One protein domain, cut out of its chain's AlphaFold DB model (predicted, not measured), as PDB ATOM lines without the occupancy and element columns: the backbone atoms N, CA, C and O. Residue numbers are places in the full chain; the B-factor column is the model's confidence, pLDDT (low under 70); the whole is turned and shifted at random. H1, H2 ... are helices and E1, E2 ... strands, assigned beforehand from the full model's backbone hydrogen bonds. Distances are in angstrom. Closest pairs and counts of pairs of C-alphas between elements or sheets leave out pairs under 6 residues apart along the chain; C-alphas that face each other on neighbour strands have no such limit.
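What this domain is: This is residues 179 to 325 of the 326 residues of the protein "RNAse_A_bac domain-containing protein" of Blautia sp. BCRC 81119 (UniProt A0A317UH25). What does the model look like? A strongly twisted sheet of five strands has one face covered by H1, over E1 and E2, and by the first part of the long helix H4, over E2 and E3, which crosses H1 at a steep tilt of 55 degrees, while the small helices H2 and H3 sit near its E5 end. A long arm sticks out from this body: residues 312 to 325 stand free, of which 312 to 323 belong to H4. What is it made of? The 147 printed residues hold, in order, H1 E1 E2 E3 E4 H2 E5 H3 H4, of mixed class, and the antiparallel sheet runs E1 E2 E3 E4 E5. It is loose, with a radius of gyration of the C-alphas of 18.2 A, and spans 72 by 33 by 33 A.

How they stand to each other: How are the strands joined? E1, residues 198 to 202, E2, residues 209 to 217, E3, residues 226 to 232, and E4, residues 237 to 243, form a meander, each the antiparallel neighbour of the one before. Within hydrogen-bond range are N 199 and O 212 at 2.9 A, N 213 and O 230 at 2.9 A, and N 229 and O 240 at 2.8 A. E5, residues 274 to 276, is antiparallel to E4, with N 239 and O 275 at 2.8 A. Which helices are on the sheet? H1, residues 180 to 190, H2, residues 259 to 266, and H4, residues 291 to 323, are on the same face, giving two layers, helices on one face of a sheet. H4 runs along E2, at 0 degrees on the local plane, at a height over the sheet of 10.0 A. H1 is over E1 and E2 at 9.4 A, and H2 is only just over E5, with 3 of its 8 C-alphas. Which helices touch? H1 touches residues 299 to 308 of H4 alone, the closest C-alphas being Ala 184 and Ala 303 at 4.8 A, at a steep tilt of 55 degrees, opposite ways. H2 touches H3, residues 280 to 289, with C-alphas of Leu 260 and Ile 282 at 6.8 A, at a shallow tilt of 10 degrees, opposite ways; H3 only grazes the sheet. H3 and H4 touch only at the corner, and only just, with 3 pairs of C-alphas within 8 A, the closest those of Ser 287 and Cys 294 at 5.4 A. Are the helix backbones complete? In H1, H2 and H3 every O i to N i+4 pair is within hydrogen-bond range; in H4, 28 of 29 are.

Where its parts are: How long are the elements? From first to last C-alpha, H4 is 48.0 A, E2 25.5 A, E4 20.1 A and E3 19.6 A. Where do they begin and end? H1 begins at C-alpha 180, (119.170, 98.911, 192.788), and H4 ends at C-alpha 323, (108.270, 89.500, 169.455).

The domain as a whole: How far does it reach? The two C-alphas farthest apart, Gly 222 and Glu 325, are 72.6 A apart. Are there cuts or long links? The printed part has no cut; the link from E4 to H2, residues 244 to 258, is long. Where is confidence low? Residues 313 to 325 are under 70, against a mean pLDDT of 86.7 for the printed part.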
ATOM      1  N   THR A 179     118.751  95.462 196.242       94.19
ATOM      2  CA  THR A 179     118.020  96.560 195.594       94.19
ATOM      3  C   THR A 179     118.925  97.304 194.608       94.19
ATOM      4  O   THR A 179     120.147  97.122 194.612       94.19
ATOM      5  N   ALA A 180     118.363  98.147 193.740       93.44
ATOM      6  CA  ALA A 180     119.170  98.911 192.788       93.44
ATOM      7  C   ALA A 180     120.204  99.805 193.500       93.44
ATOM      8  O   ALA A 180     121.382  99.824 193.120       93.44
ATOM      9  N   LEU A 181     119.823 100.434 194.614       95.12
ATOM     10  CA  LEU A 181     120.758 101.195 195.435       95.12
ATOM     11  C   LEU A 181     121.777 100.310 196.174       95.12
ATOM     12  O   LEU A 181     122.959 100.662 196.239       95.12
ATOM     13  N   GLY A 182     121.370  99.142 196.679       96.25
ATOM     14  CA  GLY A 182     122.283  98.159 197.269       96.25
ATOM     15  C   GLY A 182     123.329  97.645 196.269       96.25
ATOM     16  O   GLY A 182     124.518  97.568 196.592       96.25
ATOM     17  N   LYS A 183     122.923  97.387 195.019       97.44
ATOM     18  CA  LYS A 183     123.817  97.048 193.898       97.44
ATOM     19  C   LYS A 183     124.807  98.173 193.624       97.44
ATOM     20  O   LYS A 183     126.011  97.923 193.571       97.44
ATOM     21  N   ALA A 184     124.329  99.415 193.523       96.88
ATOM     22  CA  ALA A 184     125.187 100.578 193.306       96.88
ATOM     23  C   ALA A 184     126.202 100.763 194.444       96.88
ATOM     24  O   ALA A 184     127.375 101.054 194.193       96.88
ATOM     25  N   TYR A 185     125.780 100.531 195.691       96.94
ATOM     26  CA  TYR A 185     126.686 100.510 196.831       96.94
ATOM     27  C   TYR A 185     127.753  99.431 196.659       96.94
ATOM     28  O   TYR A 185     128.927  99.769 196.745       96.94
ATOM     29  N   ILE A 186     127.391  98.176 196.356       97.56
ATOM     30  CA  ILE A 186     128.360  97.088 196.131       97.56
ATOM     31  C   ILE A 186     129.381  97.469 195.048       97.56
ATOM     32  O   ILE A 186     130.578  97.387 195.321       97.56
ATOM     33  N   LEU A 187     128.938  97.976 193.889       97.19
ATOM     34  CA  LEU A 187     129.840  98.421 192.815       97.19
ATOM     35  C   LEU A 187     130.797  99.525 193.281       97.19
ATOM     36  O   LEU A 187     131.984  99.495 192.960       97.19
ATOM     37  N   TYR A 188     130.311 100.489 194.071       96.25
ATOM     38  CA  TYR A 188     131.166 101.538 194.626       96.25
ATOM     39  C   TYR A 188     132.291 100.955 195.488       96.25
ATOM     40  O   TYR A 188     133.447 101.359 195.349       96.25
ATOM     41  N   ARG A 189     131.982 100.009 196.380       95.69
ATOM     42  CA  ARG A 189     132.972  99.454 197.324       95.69
ATOM     43  C   ARG A 189     133.959  98.498 196.669       95.69
ATOM     44  O   ARG A 189     135.071  98.391 197.180       95.69
ATOM     45  N   THR A 190     133.583  97.858 195.565       96.62
ATOM     46  CA  THR A 190     134.443  96.947 194.791       96.62
ATOM     47  C   THR A 190     135.232  97.653 193.686       96.62
ATOM     48  O   THR A 190     136.126  97.055 193.095       96.62
ATOM     49  N   ASN A 191     134.954  98.932 193.420       94.94
ATOM     50  CA  ASN A 191     135.712  99.720 192.455       94.94
ATOM     51  C   ASN A 191     137.116 100.052 193.009       94.94
ATOM     52  O   ASN A 191     137.217 100.633 194.098       94.94
ATOM     53  N   PRO A 192     138.216  99.768 192.283       92.31
ATOM     54  CA  PRO A 192     139.593  99.945 192.757       92.31
ATOM     55  C   PRO A 192     139.954 101.409 193.044       92.31
ATOM     56  O   PRO A 192     140.726 101.667 193.976       92.31
ATOM     57  N   GLN A 193     139.298 102.359 192.372       91.88
ATOM     58  CA  GLN A 193     139.506 103.805 192.506       91.88
ATOM     59  C   GLN A 193     138.700 104.460 193.635       91.88
ATOM     60  O   GLN A 193     138.949 105.620 193.977       91.88
ATOM     61  N   SER A 194     137.749 103.752 194.248       93.44
ATOM     62  CA  SER A 194     137.035 104.257 195.424       93.44
ATOM     63  C   SER A 194     137.973 104.353 196.624       93.44
ATOM     64  O   SER A 194     138.679 103.393 196.945       93.44
ATOM     65  N   LYS A 195     137.983 105.514 197.289       90.94
ATOM     66  CA  LYS A 195     138.854 105.816 198.447       90.94
ATOM     67  C   LYS A 195     138.096 106.364 199.656       90.94
ATOM     68  O   LYS A 195     138.631 106.375 200.764       90.94
ATOM     69  N   THR A 196     136.877 106.845 199.442       91.12
ATOM     70  CA  THR A 196     136.129 107.605 200.441       91.12
ATOM     71  C   THR A 196     135.163 106.699 201.187       91.12
ATOM     72  O   THR A 196     134.593 105.772 200.621       91.12
ATOM     73  N   ILE A 197     134.981 106.976 202.476       91.31
ATOM     74  CA  ILE A 197     134.055 106.225 203.321       91.31
ATOM     75  C   ILE A 197     132.631 106.599 202.943       91.31
ATOM     76  O   ILE A 197     132.231 107.762 203.043       91.31
ATOM     77  N   VAL A 198     131.868 105.589 202.564       92.94
ATOM     78  CA  VAL A 198     130.465 105.708 202.202       92.94
ATOM     79  C   VAL A 198     129.707 104.601 202.927       92.94
ATOM     80  O   VAL A 198     130.232 103.507 203.111       92.94
ATOM     81  N   LYS A 199     128.493 104.892 203.390       93.75
ATOM     82  CA  LYS A 199     127.657 103.941 204.128       93.75
ATOM     83  C   LYS A 199     126.348 103.726 203.400       93.75
ATOM     84  O   LYS A 199     125.742 104.692 202.959       93.75
ATOM     85  N   TYR A 200     125.889 102.491 203.362       93.94
ATOM     86  CA  TYR A 200     124.523 102.168 202.986       93.94
ATOM     87  C   TYR A 200     123.639 102.138 204.227       93.94
ATOM     88  O   TYR A 200     124.062 101.630 205.270       93.94
ATOM     89  N   LYS A 201     122.459 102.747 204.150       94.31
ATOM     90  CA  LYS A 201     121.513 102.840 205.258       94.31
ATOM     91  C   LYS A 201     120.084 102.799 204.747       94.31
ATOM     92  O   LYS A 201     119.813 103.192 203.623       94.31
ATOM     93  N   GLU A 202     119.194 102.426 205.647       92.94
ATOM     94  CA  GLU A 202     117.751 102.520 205.482       92.94
ATOM     95  C   GLU A 202     117.212 103.499 206.530       92.94
ATOM     96  O   GLU A 202     117.675 103.528 207.682       92.94
ATOM     97  N   ASP A 203     116.292 104.368 206.125       88.19
ATOM     98  CA  ASP A 203     115.572 105.226 207.053       88.19
ATOM     99  C   ASP A 203     114.573 104.390 207.857       88.19
ATOM    100  O   ASP A 203     113.731 103.693 207.305       88.19
ATOM    101  N   ARG A 204     114.651 104.472 209.187       86.00
ATOM    102  CA  ARG A 204     113.846 103.622 210.077       86.00
ATOM    103  C   ARG A 204     112.348 103.926 210.047       86.00
ATOM    104  O   ARG A 204     111.579 103.117 210.553       86.00
ATOM    105  N   TYR A 205     111.952 105.100 209.562       85.06
ATOM    106  CA  TYR A 205     110.558 105.534 209.545       85.06
ATOM    107  C   TYR A 205     109.933 105.365 208.168       85.06
ATOM    108  O   TYR A 205     108.765 104.996 208.081       85.06
ATOM    109  N   THR A 206     110.691 105.642 207.105       87.31
ATOM    110  CA  THR A 206     110.175 105.559 205.732       87.31
ATOM    111  C   THR A 206     110.536 104.257 205.023       87.31
ATOM    112  O   THR A 206     109.961 103.980 203.976       87.31
ATOM    113  N   GLY A 207     111.488 103.477 205.549       87.38
ATOM    114  CA  GLY A 207     112.077 102.328 204.849       87.38
ATOM    115  C   GLY A 207     112.917 102.733 203.632       87.38
ATOM    116  O   GLY A 207     113.346 101.888 202.855       87.38
ATOM    117  N   GLU A 208     113.137 104.035 203.425       89.81
ATOM    118  CA  GLU A 208     113.836 104.536 202.248       89.81
ATOM    119  C   GLU A 208     115.335 104.260 202.372       89.81
ATOM    120  O   GLU A 208     116.001 104.704 203.314       89.81
ATOM    121  N   GLU A 209     115.884 103.567 201.382       94.19
ATOM    122  CA  GLU A 209     117.308 103.284 201.303       94.19
ATOM    123  C   GLU A 209     118.085 104.494 200.773       94.19
ATOM    124  O   GLU A 209     117.651 105.227 199.881       94.19
ATOM    125  N   TYR A 210     119.273 104.719 201.325       95.00
ATOM    126  CA  TYR A 210     120.166 105.781 200.889       95.00
ATOM    127  C   TYR A 210     121.636 105.433 201.117       95.00
ATOM    128  O   TYR A 210     122.037 104.742 202.057       95.00
ATOM    129  N   ILE A 211     122.474 106.013 200.270       96.06
ATOM    130  CA  ILE A 211     123.919 106.020 200.401       96.06
ATOM    131  C   ILE A 211     124.338 107.334 201.071       96.06
ATOM    132  O   ILE A 211     124.011 108.431 200.621       96.06
ATOM    133  N   LEU A 212     125.073 107.226 202.173       95.06
ATOM    134  CA  LEU A 212     125.505 108.330 203.017       95.06
ATOM    135  C   LEU A 212     127.015 108.533 202.922       95.06
ATOM    136  O   LEU A 212     127.802 107.666 203.311       95.06
ATOM    137  N   LEU A 213     127.418 109.726 202.511       94.12
ATOM    138  CA  LEU A 213     128.798 110.188 202.557       94.12
ATOM    139  C   LEU A 213     128.932 111.272 203.629       94.12
ATOM    140  O   LEU A 213     128.196 112.256 203.631       94.12
ATOM    141  N   GLN A 214     129.888 111.104 204.543       90.31
ATOM    142  CA  GLN A 214     130.207 112.108 205.557       90.31
ATOM    143  C   GLN A 214     131.631 112.619 205.366       90.31
ATOM    144  O   GLN A 214     132.586 111.842 205.358       90.31
ATOM    145  N   SER A 215     131.779 113.935 205.256       84.88
ATOM    146  CA  SER A 215     133.074 114.599 205.146       84.88
ATOM    147  C   SER A 215     133.252 115.568 206.308       84.88
ATOM    148  O   SER A 215     132.478 116.512 206.469       84.88
ATOM    149  N   LYS A 216     134.262 115.314 207.146       84.00
ATOM    150  CA  LYS A 216     134.639 116.223 208.232       84.00
ATOM    151  C   LYS A 216     135.436 117.385 207.650       84.00
ATOM    152  O   LYS A 216     136.460 117.173 207.007       84.00
ATOM    153  N   ILE A 217     134.997 118.597 207.942       81.50
ATOM    154  CA  ILE A 217     135.708 119.830 207.633       81.50
ATOM    155  C   ILE A 217     136.356 120.275 208.935       81.50
ATOM    156  O   ILE A 217     135.667 120.729 209.850       81.50
ATOM    157  N   ARG A 218     137.676 120.115 209.029       72.31
ATOM    158  CA  ARG A 218     138.452 120.684 210.131       72.31
ATOM    159  C   ARG A 218     138.730 122.147 209.796       72.31
ATOM    160  O   ARG A 218     139.489 122.398 208.859       72.31
ATOM    161  N   PRO A 219     138.074 123.111 210.461       70.12
ATOM    162  CA  PRO A 219     138.430 124.509 210.277       70.12
ATOM    163  C   PRO A 219     139.806 124.793 210.906       70.12
ATOM    164  O   PRO A 219     140.420 123.914 211.509       70.12
ATOM    165  N   LYS A 220     140.290 126.032 210.749       76.38
ATOM    166  CA  LYS A 220     141.470 126.522 211.478       76.38
ATOM    167  C   LYS A 220     141.281 126.332 212.992       76.38
ATOM    168  O   LYS A 220     140.145 126.358 213.460       76.38
ATOM    169  N   GLU A 221     142.389 126.171 213.707       75.06
ATOM    170  CA  GLU A 221     142.455 126.069 215.172       75.06
ATOM    171  C   GLU A 221     141.599 127.159 215.844       75.06
ATOM    172  O   GLU A 221     141.545 128.291 215.348       75.06
ATOM    173  N   GLY A 222     140.867 126.822 216.907       72.69
ATOM    174  CA  GLY A 222     139.942 127.759 217.552       72.69
ATOM    175  C   GLY A 222     138.513 127.769 216.977       72.69
ATOM    176  O   GLY A 222     137.712 128.621 217.365       72.69
ATOM    177  N   LYS A 223     138.175 126.910 215.995       82.12
ATOM    178  CA  LYS A 223     136.848 126.907 215.344       82.12
ATOM    179  C   LYS A 223     136.119 125.565 215.443       82.12
ATOM    180  O   LYS A 223     136.726 124.524 215.201       82.12
ATOM    181  N   PRO A 224     134.790 125.558 215.656       84.62
ATOM    182  CA  PRO A 224     134.058 124.311 215.838       84.62
ATOM    183  C   PRO A 224     134.079 123.403 214.606       84.62
ATOM    184  O   PRO A 224     133.942 123.862 213.466       84.62
ATOM    185  N   LEU A 225     134.194 122.093 214.839       86.31
ATOM    186  CA  LEU A 225     134.240 121.096 213.772       86.31
ATOM    187  C   LEU A 225     132.954 121.139 212.932       86.31
ATOM    188  O   LEU A 225     131.846 121.171 213.472       86.31
ATOM    189  N   LYS A 226     133.092 121.076 211.605       89.88
ATOM    190  CA  LYS A 226     131.960 120.983 210.675       89.88
ATOM    191  C   LYS A 226     131.913 119.614 210.006       89.88
ATOM    192  O   LYS A 226     132.941 118.966 209.802       89.88
ATOM    193  N   ILE A 227     130.716 119.168 209.647       90.88
ATOM    194  CA  ILE A 227     130.478 117.941 208.886       90.88
ATOM    195  C   ILE A 227     129.541 118.251 207.728       90.88
ATOM    196  O   ILE A 227     128.434 118.743 207.936       90.88
ATOM    197  N   ASN A 228     129.964 117.864 206.530       91.31
ATOM    198  CA  ASN A 228     129.079 117.713 205.387       91.31
ATOM    199  C   ASN A 228     128.517 116.298 205.376       91.31
ATOM    200  O   ASN A 228     129.273 115.325 205.420       91.31
ATOM    201  N   THR A 229     127.201 116.196 205.288       93.94
ATOM    202  CA  THR A 229     126.480 114.940 205.117       93.94
ATOM    203  C   THR A 229     125.791 114.971 203.764       93.94
ATOM    204  O   THR A 229     124.947 115.832 203.534       93.94
ATOM    205  N   ILE A 230     126.166 114.051 202.880       94.81
ATOM    206  CA  ILE A 230     125.583 113.900 201.549       94.81
ATOM    207  C   ILE A 230     124.763 112.615 201.547       94.81
ATOM    208  O   ILE A 230     125.327 111.530 201.707       94.81
ATOM    209  N   LYS A 231     123.443 112.744 201.412       94.75
ATOM    210  CA  LYS A 231     122.500 111.633 201.242       94.75
ATOM    211  C   LYS A 231     122.216 111.491 199.747       94.75
ATOM    212  O   LYS A 231     121.841 112.469 199.106       94.75
ATOM    213  N   MET A 232     122.424 110.297 199.209       94.88
ATOM    214  CA  MET A 232     122.198 109.952 197.806       94.88
ATOM    215  C   MET A 232     121.224 108.778 197.741       94.88
ATOM    216  O   MET A 232     121.456 107.760 198.388       94.88
ATOM    217  N   ASN A 233     120.169 108.909 196.958       91.31
ATOM    218  CA  ASN A 233     119.334 107.797 196.503       91.31
ATOM    219  C   ASN A 233     119.276 107.862 194.964       91.31
ATOM    220  O   ASN A 233     120.069 108.578 194.345       91.31
ATOM    221  N   GLU A 234     118.379 107.107 194.341       86.94
ATOM    222  CA  GLU A 234     118.260 107.070 192.877       86.94
ATOM    223  C   GLU A 234     117.829 108.420 192.287       86.94
ATOM    224  O   GLU A 234     118.346 108.849 191.254       86.94
ATOM    225  N   ASP A 235     116.970 109.142 193.007       85.50
ATOM    226  CA  ASP A 235     116.301 110.341 192.506       85.50
ATOM    227  C   ASP A 235     116.834 111.647 193.082       85.50
ATOM    228  O   ASP A 235     116.401 112.723 192.674       85.50
ATOM    229  N   SER A 236     117.738 111.628 194.052       88.19
ATOM    230  CA  SER A 236     118.094 112.830 194.799       88.19
ATOM    231  C   SER A 236     119.481 112.749 195.412       88.19
ATOM    232  O   SER A 236     119.983 111.693 195.802       88.19
ATOM    233  N   ILE A 237     120.101 113.923 195.510       92.62
ATOM    234  CA  ILE A 237     121.376 114.103 196.187       92.62
ATOM    235  C   ILE A 237     121.256 115.349 197.032       92.62
ATOM    236  O   ILE A 237     121.189 116.459 196.508       92.62
ATOM    237  N   THR A 238     121.224 115.158 198.341       93.75
ATOM    238  CA  THR A 238     121.059 116.250 199.291       93.75
ATOM    239  C   THR A 238     122.307 116.401 200.141       93.75
ATOM    240  O   THR A 238     122.840 115.432 200.676       93.75
ATOM    241  N   LEU A 239     122.787 117.632 200.258       94.75
ATOM    242  CA  LEU A 239     123.883 118.034 201.121       94.75
ATOM    243  C   LEU A 239     123.323 118.819 202.303       94.75
ATOM    244  O   LEU A 239     122.612 119.808 202.136       94.75
ATOM    245  N   ARG A 240     123.734 118.420 203.503       94.62
ATOM    246  CA  ARG A 240     123.510 119.154 204.745       94.62
ATOM    247  C   ARG A 240     124.839 119.426 205.424       94.62
ATOM    248  O   ARG A 240     125.622 118.498 205.639       94.62
ATOM    249  N   THR A 241     125.058 120.673 205.819       93.25
ATOM    250  CA  THR A 241     126.200 121.046 206.657       93.25
ATOM    251  C   THR A 241     125.743 121.158 208.102       93.25
ATOM    252  O   THR A 241     124.694 121.727 208.403       93.25
ATOM    253  N   SER A 242     126.510 120.588 209.020       93.56
ATOM    254  CA  SER A 242     126.261 120.705 210.455       93.56
ATOM    255  C   SER A 242     127.549 121.028 211.194       93.56
ATOM    256  O   SER A 242     128.641 120.695 210.731       93.56
ATOM    257  N   GLN A 243     127.429 121.688 212.335       92.56
ATOM    258  CA  GLN A 243     128.546 122.156 213.139       92.56
ATOM    259  C   GLN A 243     128.403 121.646 214.573       92.56
ATOM    260  O   GLN A 243     127.310 121.651 215.135       92.56
ATOM    261  N   TYR A 244     129.501 121.188 215.166       89.06
ATOM    262  CA  TYR A 244     129.548 120.902 216.598       89.06
ATOM    263  C   TYR A 244     129.609 122.199 217.407       89.06
ATOM    264  O   TYR A 244     129.930 123.261 216.876       89.06
ATOM    265  N   ARG A 245     129.318 122.121 218.709       85.00
ATOM    266  CA  ARG A 245     129.461 123.284 219.600       85.00
ATOM    267  C   ARG A 245     130.914 123.723 219.750       85.00
ATOM    268  O   ARG A 245     131.177 124.913 219.850       85.00
ATOM    269  N   ASP A 246     131.836 122.765 219.736       81.56
ATOM    270  CA  ASP A 246     133.259 122.991 219.961       81.56
ATOM    271  C   ASP A 246     134.142 122.190 218.983       81.56
ATOM    272  O   ASP A 246     133.673 121.464 218.098       81.56
ATOM    273  N   GLU A 247     135.455 122.355 219.128       80.50
ATOM    274  CA  GLU A 247     136.490 121.669 218.347       80.50
ATOM    275  C   GLU A 247     136.626 120.180 218.660       80.50
ATOM    276  O   GLU A 247     137.119 119.417 217.825       80.50
ATOM    277  N   SER A 248     136.169 119.742 219.837       77.62
ATOM    278  CA  SER A 248     136.316 118.354 220.282       77.62
ATOM    279  C   SER A 248     135.483 117.386 219.439       77.62
ATOM    280  O   SER A 248     135.746 116.180 219.429       77.62
ATOM    281  N   GLY A 249     134.472 117.900 218.728       77.25
ATOM    282  CA  GLY A 249     133.534 117.088 217.959       77.25
ATOM    283  C   GLY A 249     132.662 116.197 218.847       77.25
ATOM    284  O   GLY A 249     132.145 115.181 218.375       77.25
ATOM    285  N   ARG A 250     132.528 116.540 220.137       79.62
ATOM    286  CA  ARG A 250     131.641 115.859 221.083       79.62
ATOM    287  C   ARG A 250     130.231 116.446 221.006       79.62
ATOM    288  O   ARG A 250     130.034 117.626 220.729       79.62
ATOM    289  N   GLY A 251     129.237 115.601 221.267       82.31
ATOM    290  CA  GLY A 251     127.823 115.977 221.233       82.31
ATOM    291  C   GLY A 251     127.171 115.835 219.855       82.31
ATOM    292  O   GLY A 251     127.716 115.212 218.945       82.31
ATOM    293  N   ARG A 252     125.956 116.372 219.715       85.25
ATOM    294  CA  ARG A 252     125.186 116.327 218.468       85.25
ATOM    295  C   ARG A 252     125.510 117.570 217.632       85.25
ATOM    296  O   ARG A 252     125.351 118.669 218.155       85.25
ATOM    297  N   PRO A 253     125.945 117.431 216.367       89.81
ATOM    298  CA  PRO A 253     126.142 118.588 215.510       89.81
ATOM    299  C   PRO A 253     124.784 119.176 215.105       89.81
ATOM    300  O   PRO A 253     123.835 118.437 214.823       89.81
ATOM    301  N   GLU A 254     124.706 120.501 215.063       92.44
ATOM    302  CA  GLU A 254     123.504 121.243 214.693       92.44
ATOM    303  C   GLU A 254     123.596 121.713 213.235       92.44
ATOM    304  O   GLU A 254     124.682 122.064 212.767       92.44
ATOM    305  N   PRO A 255     122.490 121.687 212.475       93.81
ATOM    306  CA  PRO A 255     122.465 122.176 211.101       93.81
ATOM    307  C   PRO A 255     122.809 123.658 211.062       93.81
ATOM    308  O   PRO A 255     122.300 124.427 211.871       93.81
ATOM    309  N   ILE A 256     123.634 124.052 210.099       93.06
ATOM    310  CA  ILE A 256     123.976 125.458 209.896       93.06
ATOM    311  C   ILE A 256     123.643 125.883 208.478       93.06
ATOM    312  O   ILE A 256     123.747 125.097 207.534       93.06
ATOM    313  N   GLU A 257     123.264 127.145 208.355       93.62
ATOM    314  CA  GLU A 257     123.170 127.823 207.075       93.62
ATOM    315  C   GLU A 257     124.577 128.048 206.509       93.62
ATOM    316  O   GLU A 257     125.565 128.229 207.233       93.62
ATOM    317  N   THR A 258     124.689 127.952 205.194       91.44
ATOM    318  CA  THR A 258     125.928 128.117 204.448       91.44
ATOM    319  C   THR A 258     125.637 128.881 203.170       91.44
ATOM    320  O   THR A 258     124.539 128.798 202.635       91.44
ATOM    321  N   ARG A 259     126.663 129.491 202.578       91.00
ATOM    322  CA  ARG A 259     126.523 130.118 201.258       91.00
ATOM    323  C   ARG A 259     125.959 129.173 200.187       91.00
ATOM    324  O   ARG A 259     125.274 129.617 199.281       91.00
ATOM    325  N   LEU A 260     126.244 127.869 200.279       90.75
ATOM    326  CA  LEU A 260     125.663 126.883 199.363       90.75
ATOM    327  C   LEU A 260     124.157 126.690 199.595       90.75
ATOM    328  O   LEU A 260     123.448 126.471 198.623       90.75
ATOM    329  N   SER A 261     123.674 126.750 200.841       92.81
ATOM    330  CA  SER A 261     122.239 126.641 201.145       92.81
ATOM    331  C   SER A 261     121.474 127.913 200.816       92.81
ATOM    332  O   SER A 261     120.394 127.799 200.255       92.81
ATOM    333  N   GLU A 262     122.062 129.088 201.044       93.25
ATOM    334  CA  GLU A 262     121.514 130.376 200.586       93.25
ATOM    335  C   GLU A 262     121.334 130.377 199.059       93.25
ATOM    336  O   GLU A 262     120.225 130.546 198.561       93.25
ATOM    337  N   MET A 263     122.398 130.048 198.310       92.00
ATOM    338  CA  MET A 263     122.334 129.933 196.845       92.00
ATOM    339  C   MET A 263     121.310 128.889 196.375       92.00
ATOM    340  O   MET A 263     120.678 129.059 195.335       92.00
ATOM    341  N   ALA A 264     121.166 127.780 197.106       92.19
ATOM    342  CA  ALA A 264     120.197 126.742 196.772       92.19
ATOM    343  C   ALA A 264     118.756 127.196 196.995       92.19
ATOM    344  O   ALA A 264     117.894 126.891 196.175       92.19
ATOM    345  N   GLU A 265     118.498 127.916 198.082       92.62
ATOM    346  CA  GLU A 265     117.185 128.465 198.411       92.62
ATOM    347  C   GLU A 265     116.755 129.527 197.392       92.62
ATOM    348  O   GLU A 265     115.663 129.418 196.839       92.62
ATOM    349  N   GLU A 266     117.644 130.462 197.035       92.12
ATOM    350  CA  GLU A 266     117.399 131.485 196.001       92.12
ATOM    351  C   GLU A 266     117.020 130.884 194.638       92.12
ATOM    352  O   GLU A 266     116.257 131.474 193.874       92.12
ATOM    353  N   ARG A 267     117.539 129.690 194.335       90.69
ATOM    354  CA  ARG A 267     117.312 128.985 193.065       90.69
ATOM    355  C   ARG A 267     116.204 127.930 193.138       90.69
ATOM    356  O   ARG A 267     115.944 127.267 192.139       90.69
ATOM    357  N   GLY A 268     115.574 127.728 194.297       90.06
ATOM    358  CA  GLY A 268     114.541 126.701 194.487       90.06
ATOM    359  C   GLY A 268     115.067 125.257 194.529       90.06
ATOM    360  O   GLY A 268     114.293 124.309 194.423       90.06
ATOM    361  N   PHE A 269     116.375 125.065 194.711       89.62
ATOM    362  CA  PHE A 269     117.045 123.763 194.824       89.62
ATOM    363  C   PHE A 269     117.425 123.427 196.268       89.62
ATOM    364  O   PHE A 269     118.353 122.661 196.521       89.62
ATOM    365  N   GLY A 270     116.734 123.984 197.254       89.94
ATOM    366  CA  GLY A 270     117.061 123.732 198.646       89.94
ATOM    367  C   GLY A 270     116.231 124.547 199.614       89.94
ATOM    368  O   GLY A 270     115.223 125.150 199.263       89.94
ATOM    369  N   ASN A 271     116.680 124.528 200.856       91.62
ATOM    370  CA  ASN A 271     116.224 125.406 201.915       91.62
ATOM    371  C   ASN A 271     117.431 125.831 202.750       91.62
ATOM    372  O   ASN A 271     118.534 125.297 202.584       91.62
ATOM    373  N   LYS A 272     117.175 126.696 203.728       90.38
ATOM    374  CA  LYS A 272     118.135 127.213 204.703       90.38
ATOM    375  C   LYS A 272     119.201 126.235 205.212       90.38
ATOM    376  O   LYS A 272     120.323 126.647 205.498       90.38
ATOM    377  N   PHE A 273     118.889 124.941 205.339       92.06
ATOM    378  CA  PHE A 273     119.806 123.934 205.887       92.06
ATOM    379  C   PHE A 273     120.084 122.745 204.958       92.06
ATOM    380  O   PHE A 273     120.777 121.812 205.373       92.06
ATOM    381  N   SER A 274     119.544 122.729 203.741       92.06
ATOM    382  CA  SER A 274     119.623 121.579 202.840       92.06
ATOM    383  C   SER A 274     119.761 122.015 201.392       92.06
ATOM    384  O   SER A 274     118.980 122.818 200.898       92.06
ATOM    385  N   VAL A 275     120.719 121.418 200.695       93.50
ATOM    386  CA  VAL A 275     121.055 121.727 199.304       93.50
ATOM    387  C   VAL A 275     120.793 120.505 198.439       93.50
ATOM    388  O   VAL A 275     121.345 119.444 198.714       93.50
ATOM    389  N   ASN A 276     120.012 120.637 197.374       92.00
ATOM    390  CA  ASN A 276     119.923 119.641 196.314       92.00
ATOM    391  C   ASN A 276     121.075 119.858 195.320       92.00
ATOM    392  O   ASN A 276     121.152 120.886 194.652       92.00
ATOM    393  N   LEU A 277     121.974 118.882 195.209       90.88
ATOM    394  CA  LEU A 277     123.170 118.955 194.360       90.88
ATOM    395  C   LEU A 277     122.904 118.593 192.885       90.88
ATOM    396  O   LEU A 277     123.847 118.268 192.163       90.88
ATOM    397  N   LYS A 278     121.642 118.614 192.438       84.81
ATOM    398  CA  LYS A 278     121.279 118.448 191.022       84.81
ATOM    399  C   LYS A 278     121.475 119.712 190.179       84.81
ATOM    400  O   LYS A 278     121.638 119.578 188.972       84.81
ATOM    401  N   ASP A 279     121.446 120.904 190.779       87.75
ATOM    402  CA  ASP A 279     121.702 122.148 190.042       87.75
ATOM    403  C   ASP A 279     123.190 122.218 189.620       87.75
ATOM    404  O   ASP A 279     124.068 122.066 190.481       87.75
ATOM    405  N   PRO A 280     123.497 122.432 188.323       87.31
ATOM    406  CA  PRO A 280     124.873 122.431 187.823       87.31
ATOM    407  C   PRO A 280     125.784 123.490 188.458       87.31
ATOM    408  O   PRO A 280     126.946 123.196 188.737       87.31
ATOM    409  N   GLU A 281     125.272 124.692 188.728       88.81
ATOM    410  CA  GLU A 281     126.044 125.797 189.315       88.81
ATOM    411  C   GLU A 281     126.381 125.520 190.786       88.81
ATOM    412  O   GLU A 281     127.522 125.686 191.233       88.81
ATOM    413  N   ILE A 282     125.402 125.027 191.547       89.06
ATOM    414  CA  ILE A 282     125.601 124.586 192.931       89.06
ATOM    415  C   ILE A 282     126.600 123.428 192.968       89.06
ATOM    416  O   ILE A 282     127.496 123.403 193.819       89.06
ATOM    417  N   GLN A 283     126.485 122.479 192.037       88.75
ATOM    418  CA  GLN A 283     127.391 121.340 191.944       88.75
ATOM    419  C   GLN A 283     128.820 121.772 191.586       88.75
ATOM    420  O   GLN A 283     129.778 121.260 192.175       88.75
ATOM    421  N   GLU A 284     128.989 122.729 190.673       90.31
ATOM    422  CA  GLU A 284     130.286 123.314 190.329       90.31
ATOM    423  C   GLU A 284     130.924 123.972 191.559       90.31
ATOM    424  O   GLU A 284     132.072 123.659 191.921       90.31
ATOM    425  N   LYS A 285     130.157 124.799 192.278       90.38
ATOM    426  CA  LYS A 285     130.636 125.459 193.496       90.38
ATOM    427  C   LYS A 285     131.007 124.452 194.580       90.38
ATOM    428  O   LYS A 285     132.070 124.567 195.195       90.38
ATOM    429  N   PHE A 286     130.176 123.432 194.776       90.00
ATOM    430  CA  PHE A 286     130.452 122.329 195.689       90.00
ATOM    431  C   PHE A 286     131.739 121.582 195.307       90.00
ATOM    432  O   PHE A 286     132.572 121.315 196.174       90.00
ATOM    433  N   SER A 287     131.942 121.288 194.020       89.88
ATOM    434  CA  SER A 287     133.114 120.554 193.529       89.88
ATOM    435  C   SER A 287     134.428 121.313 193.732       89.88
ATOM    436  O   SER A 287     135.447 120.700 194.058       89.88
ATOM    437  N   THR A 288     134.380 122.644 193.630       88.50
ATOM    438  CA  THR A 288     135.528 123.529 193.865       88.50
ATOM    439  C   THR A 288     135.961 123.499 195.331       88.50
ATOM    440  O   THR A 288     137.152 123.491 195.633       88.50
ATOM    441  N   ILE A 289     134.998 123.452 196.257       85.56
ATOM    442  CA  ILE A 289     135.265 123.518 197.701       85.56
ATOM    443  C   ILE A 289     135.560 122.124 198.280       85.56
ATOM    444  O   ILE A 289     136.427 121.972 199.140       85.56
ATOM    445  N   PHE A 290     134.863 121.086 197.809       87.94
ATOM    446  CA  PHE A 290     134.861 119.745 198.402       87.94
ATOM    447  C   PHE A 290     135.215 118.649 197.386       87.94
ATOM    448  O   PHE A 290     134.523 117.633 197.274       87.94
ATOM    449  N   LYS A 291     136.334 118.822 196.671       88.19
ATOM    450  CA  LYS A 291     136.789 117.949 195.570       88.19
ATOM    451  C   LYS A 291     136.701 116.444 195.869       88.19
ATOM    452  O   LYS A 291     136.126 115.695 195.085       88.19
ATOM    453  N   ASN A 292     137.203 115.994 197.022       88.00
ATOM    454  CA  ASN A 292     137.194 114.566 197.384       88.00
ATOM    455  C   ASN A 292     135.780 114.012 197.612       88.00
ATOM    456  O   ASN A 292     135.484 112.888 197.211       88.00
ATOM    457  N   ALA A 293     134.905 114.801 198.242       89.75
ATOM    458  CA  ALA A 293     133.519 114.406 198.459       89.75
ATOM    459  C   ALA A 293     132.743 114.387 197.135       89.75
ATOM    460  O   ALA A 293     131.990 113.453 196.882       89.75
ATOM    461  N   CYS A 294     132.992 115.364 196.257       90.81
ATOM    462  CA  CYS A 294     132.411 115.410 194.917       90.81
ATOM    463  C   CYS A 294     132.840 114.214 194.055       90.81
ATOM    464  O   CYS A 294     131.997 113.594 193.413       90.81
ATOM    465  N   ASN A 295     134.118 113.828 194.090       91.56
ATOM    466  CA  ASN A 295     134.603 112.650 193.366       91.56
ATOM    467  C   ASN A 295     133.915 111.362 193.840       91.56
ATOM    468  O   ASN A 295     133.457 110.576 193.016       91.56
ATOM    469  N   ALA A 296     133.793 111.169 195.156       92.31
ATOM    470  CA  ALA A 296     133.095 110.013 195.715       92.31
ATOM    471  C   ALA A 296     131.601 110.011 195.360       92.31
ATOM    472  O   ALA A 296     131.071 108.985 194.949       92.31
ATOM    473  N   MET A 297     130.943 111.169 195.452       93.06
ATOM    474  CA  MET A 297     129.552 111.347 195.031       93.06
ATOM    475  C   MET A 297     129.364 110.976 193.554       93.06
ATOM    476  O   MET A 297     128.476 110.194 193.235       93.06
ATOM    477  N   ARG A 298     130.235 111.455 192.658       92.44
ATOM    478  CA  ARG A 298     130.190 111.111 191.226       92.44
ATOM    479  C   ARG A 298     130.397 109.618 190.979       92.44
ATOM    480  O   ARG A 298     129.697 109.046 190.154       92.44
ATOM    481  N   GLN A 299     131.316 108.974 191.698       94.12
ATOM    482  CA  GLN A 299     131.508 107.520 191.616       94.12
ATOM    483  C   GLN A 299     130.239 106.756 192.026       94.12
ATOM    484  O   GLN A 299     129.839 105.833 191.321       94.12
ATOM    485  N   VAL A 300     129.574 107.170 193.111       94.81
ATOM    486  CA  VAL A 300     128.285 106.591 193.532       94.81
ATOM    487  C   VAL A 300     127.204 106.828 192.473       94.81
ATOM    488  O   VAL A 300     126.529 105.885 192.079       94.81
ATOM    489  N   GLN A 301     127.073 108.050 191.949       92.62
ATOM    490  CA  GLN A 301     126.116 108.359 190.878       92.62
ATOM    491  C   GLN A 301     126.352 107.516 189.623       92.62
ATOM    492  O   GLN A 301     125.400 107.047 189.004       92.62
ATOM    493  N   ASN A 302     127.613 107.315 189.237       93.50
ATOM    494  CA  ASN A 302     127.962 106.479 188.096       93.50
ATOM    495  C   ASN A 302     127.586 105.015 188.344       93.50
ATOM    496  O   ASN A 302     127.084 104.368 187.431       93.50
ATOM    497  N   ALA A 303     127.770 104.512 189.570       95.25
ATOM    498  CA  ALA A 303     127.329 103.173 189.947       95.25
ATOM    499  C   ALA A 303     125.797 103.032 189.893       95.25
ATOM    500  O   ALA A 303     125.311 102.054 189.335       95.25
ATOM    501  N   ILE A 304     125.041 104.025 190.384       94.12
ATOM    502  CA  ILE A 304     123.567 104.058 190.280       94.12
ATOM    503  C   ILE A 304     123.137 104.002 188.810       94.12
ATOM    504  O   ILE A 304     122.362 103.131 188.423       94.12
ATOM    505  N   LYS A 305     123.708 104.868 187.964       92.62
ATOM    506  CA  LYS A 305     123.408 104.898 186.524       92.62
ATOM    507  C   LYS A 305     123.766 103.593 185.816       92.62
ATOM    508  O   LYS A 305     123.044 103.179 184.918       92.62
ATOM    509  N   ALA A 306     124.877 102.957 186.189       92.44
ATOM    510  CA  ALA A 306     125.278 101.674 185.618       92.44
ATOM    511  C   ALA A 306     124.255 100.578 185.941       92.44
ATOM    512  O   ALA A 306     123.857  99.844 185.046       92.44
ATOM    513  N   VAL A 307     123.773 100.519 187.186       94.19
ATOM    514  CA  VAL A 307     122.725  99.566 187.583       94.19
ATOM    515  C   VAL A 307     121.418  99.835 186.838       94.19
ATOM    516  O   VAL A 307     120.805  98.896 186.351       94.19
ATOM    517  N   GLN A 308     121.010 101.099 186.701       90.31
ATOM    518  CA  GLN A 308     119.788 101.463 185.971       90.31
ATOM    519  C   GLN A 308     119.848 101.055 184.491       90.31
ATOM    520  O   GLN A 308     118.875 100.524 183.965       90.31
ATOM    521  N   ARG A 309     120.998 101.247 183.828       88.94
ATOM    522  CA  ARG A 309     121.208 100.799 182.439       88.94
ATOM    523  C   ARG A 309     121.169  99.280 182.301       88.94
ATOM    524  O   ARG A 309     120.543  98.790 181.373       88.94
ATOM    525  N   ASP A 310     121.807  98.556 183.223       85.38
ATOM    526  CA  ASP A 310     121.805  97.088 183.224       85.38
ATOM    527  C   ASP A 310     120.385  96.513 183.394       85.38
ATOM    528  O   ASP A 310     120.118  95.409 182.927       85.38
ATOM    529  N   THR A 311     119.486  97.229 184.079       80.50
ATOM    530  CA  THR A 311     118.071  96.844 184.197       80.50
ATOM    531  C   THR A 311     117.323  97.102 182.889       80.50
ATOM    532  O   THR A 311     116.702  96.185 182.369       80.50
ATOM    533  N   LEU A 312     117.453  98.305 182.318       73.50
ATOM    534  CA  LEU A 312     116.762  98.682 181.076       73.50
ATOM    535  C   LEU A 312     117.159  97.799 179.883       73.50
ATOM    536  O   LEU A 312     116.290  97.355 179.145       73.50
ATOM    537  N   GLY A 313     118.450  97.482 179.728       66.50
ATOM    538  CA  GLY A 313     118.916  96.623 178.632       66.50
ATOM    539  C   GLY A 313     118.412  95.176 178.714       66.50
ATOM    540  O   GLY A 313     118.304  94.513 177.692       66.50
ATOM    541  N   ARG A 314     118.058  94.684 179.910       61.12
ATOM    542  CA  ARG A 314     117.417  93.364 180.066       61.12
ATOM    543  C   ARG A 314     115.938  93.388 179.715       61.12
ATOM    544  O   ARG A 314     115.415  92.379 179.255       61.12
ATOM    545  N   ASP A 315     115.274  94.507 179.979       58.28
ATOM    546  CA  ASP A 315     113.864  94.673 179.644       58.28
ATOM    547  C   ASP A 315     113.689  94.804 178.121       58.28
ATOM    548  O   ASP A 315     112.749  94.233 177.578       58.28
ATOM    549  N   GLU A 316     114.629  95.453 177.419       50.66
ATOM    550  CA  GLU A 316     114.664  95.514 175.945       50.66
ATOM    551  C   GLU A 316     114.927  94.134 175.303       50.66
ATOM    552  O   GLU A 316     114.158  93.720 174.439       50.66
ATOM    553  N   GLU A 317     115.911  93.357 175.784       54.28
ATOM    554  CA  GLU A 317     116.163  91.984 175.287       54.28
ATOM    555  C   GLU A 317     114.978  91.026 175.534       54.28
ATOM    556  O   GLU A 317     114.717  90.129 174.729       54.28
ATOM    557  N   MET A 318     114.228  91.205 176.632       49.91
ATOM    558  CA  MET A 318     113.003  90.434 176.878       49.91
ATOM    559  C   MET A 318     111.882  90.791 175.899       49.91
ATOM    560  O   MET A 318     111.148  89.894 175.490       49.91
ATOM    561  N   ILE A 319     111.735  92.065 175.527       52.28
ATOM    562  CA  ILE A 319     110.712  92.501 174.566       52.28
ATOM    563  C   ILE A 319     110.996  91.900 173.184       52.28
ATOM    564  O   ILE A 319     110.094  91.299 172.603       52.28
ATOM    565  N   ASP A 320     112.249  91.945 172.726       50.12
ATOM    566  CA  ASP A 320     112.643  91.369 171.432       50.12
ATOM    567  C   ASP A 320     112.435  89.840 171.398       50.12
ATOM    568  O   ASP A 320     111.925  89.300 170.418       50.12
ATOM    569  N   SER A 321     112.717  89.131 172.502       50.62
ATOM    570  CA  SER A 321     112.487  87.675 172.590       50.62
ATOM    571  C   SER A 321     111.008  87.261 172.563       50.62
ATOM    572  O   SER A 321     110.684  86.147 172.159       50.62
ATOM    573  N   VAL A 322     110.096  88.150 172.973       53.00
ATOM    574  CA  VAL A 322     108.642  87.907 172.947       53.00
ATOM    575  C   VAL A 322     108.037  88.273 171.586       53.00
ATOM    576  O   VAL A 322     106.997  87.727 171.213       53.00
ATOM    577  N   GLU A 323     108.674  89.168 170.826       50.84
ATOM    578  CA  GLU A 323     108.270  89.500 169.455       50.84
ATOM    579  C   GLU A 323     108.757  88.474 168.419       50.84
ATOM    580  O   GLU A 323     108.053  88.253 167.437       50.84
ATOM    581  N   GLU A 324     109.875  87.773 168.652       50.88
ATOM    582  CA  GLU A 324     110.321  86.659 167.790       50.88
ATOM    583  C   GLU A 324     109.494  85.363 167.957       50.88
ATOM    584  O   GLU A 324     109.534  84.492 167.088       50.88
ATOM    585  N   GLU A 325     108.707  85.230 169.033       46.88
ATOM    586  CA  GLU A 325     107.814  84.082 169.283       46.88
ATOM    587  C   GLU A 325     106.346  84.305 168.831       46.88
ATOM    588  O   GLU A 325     105.468  83.499 169.165       46.88
TER     589      GLU A 325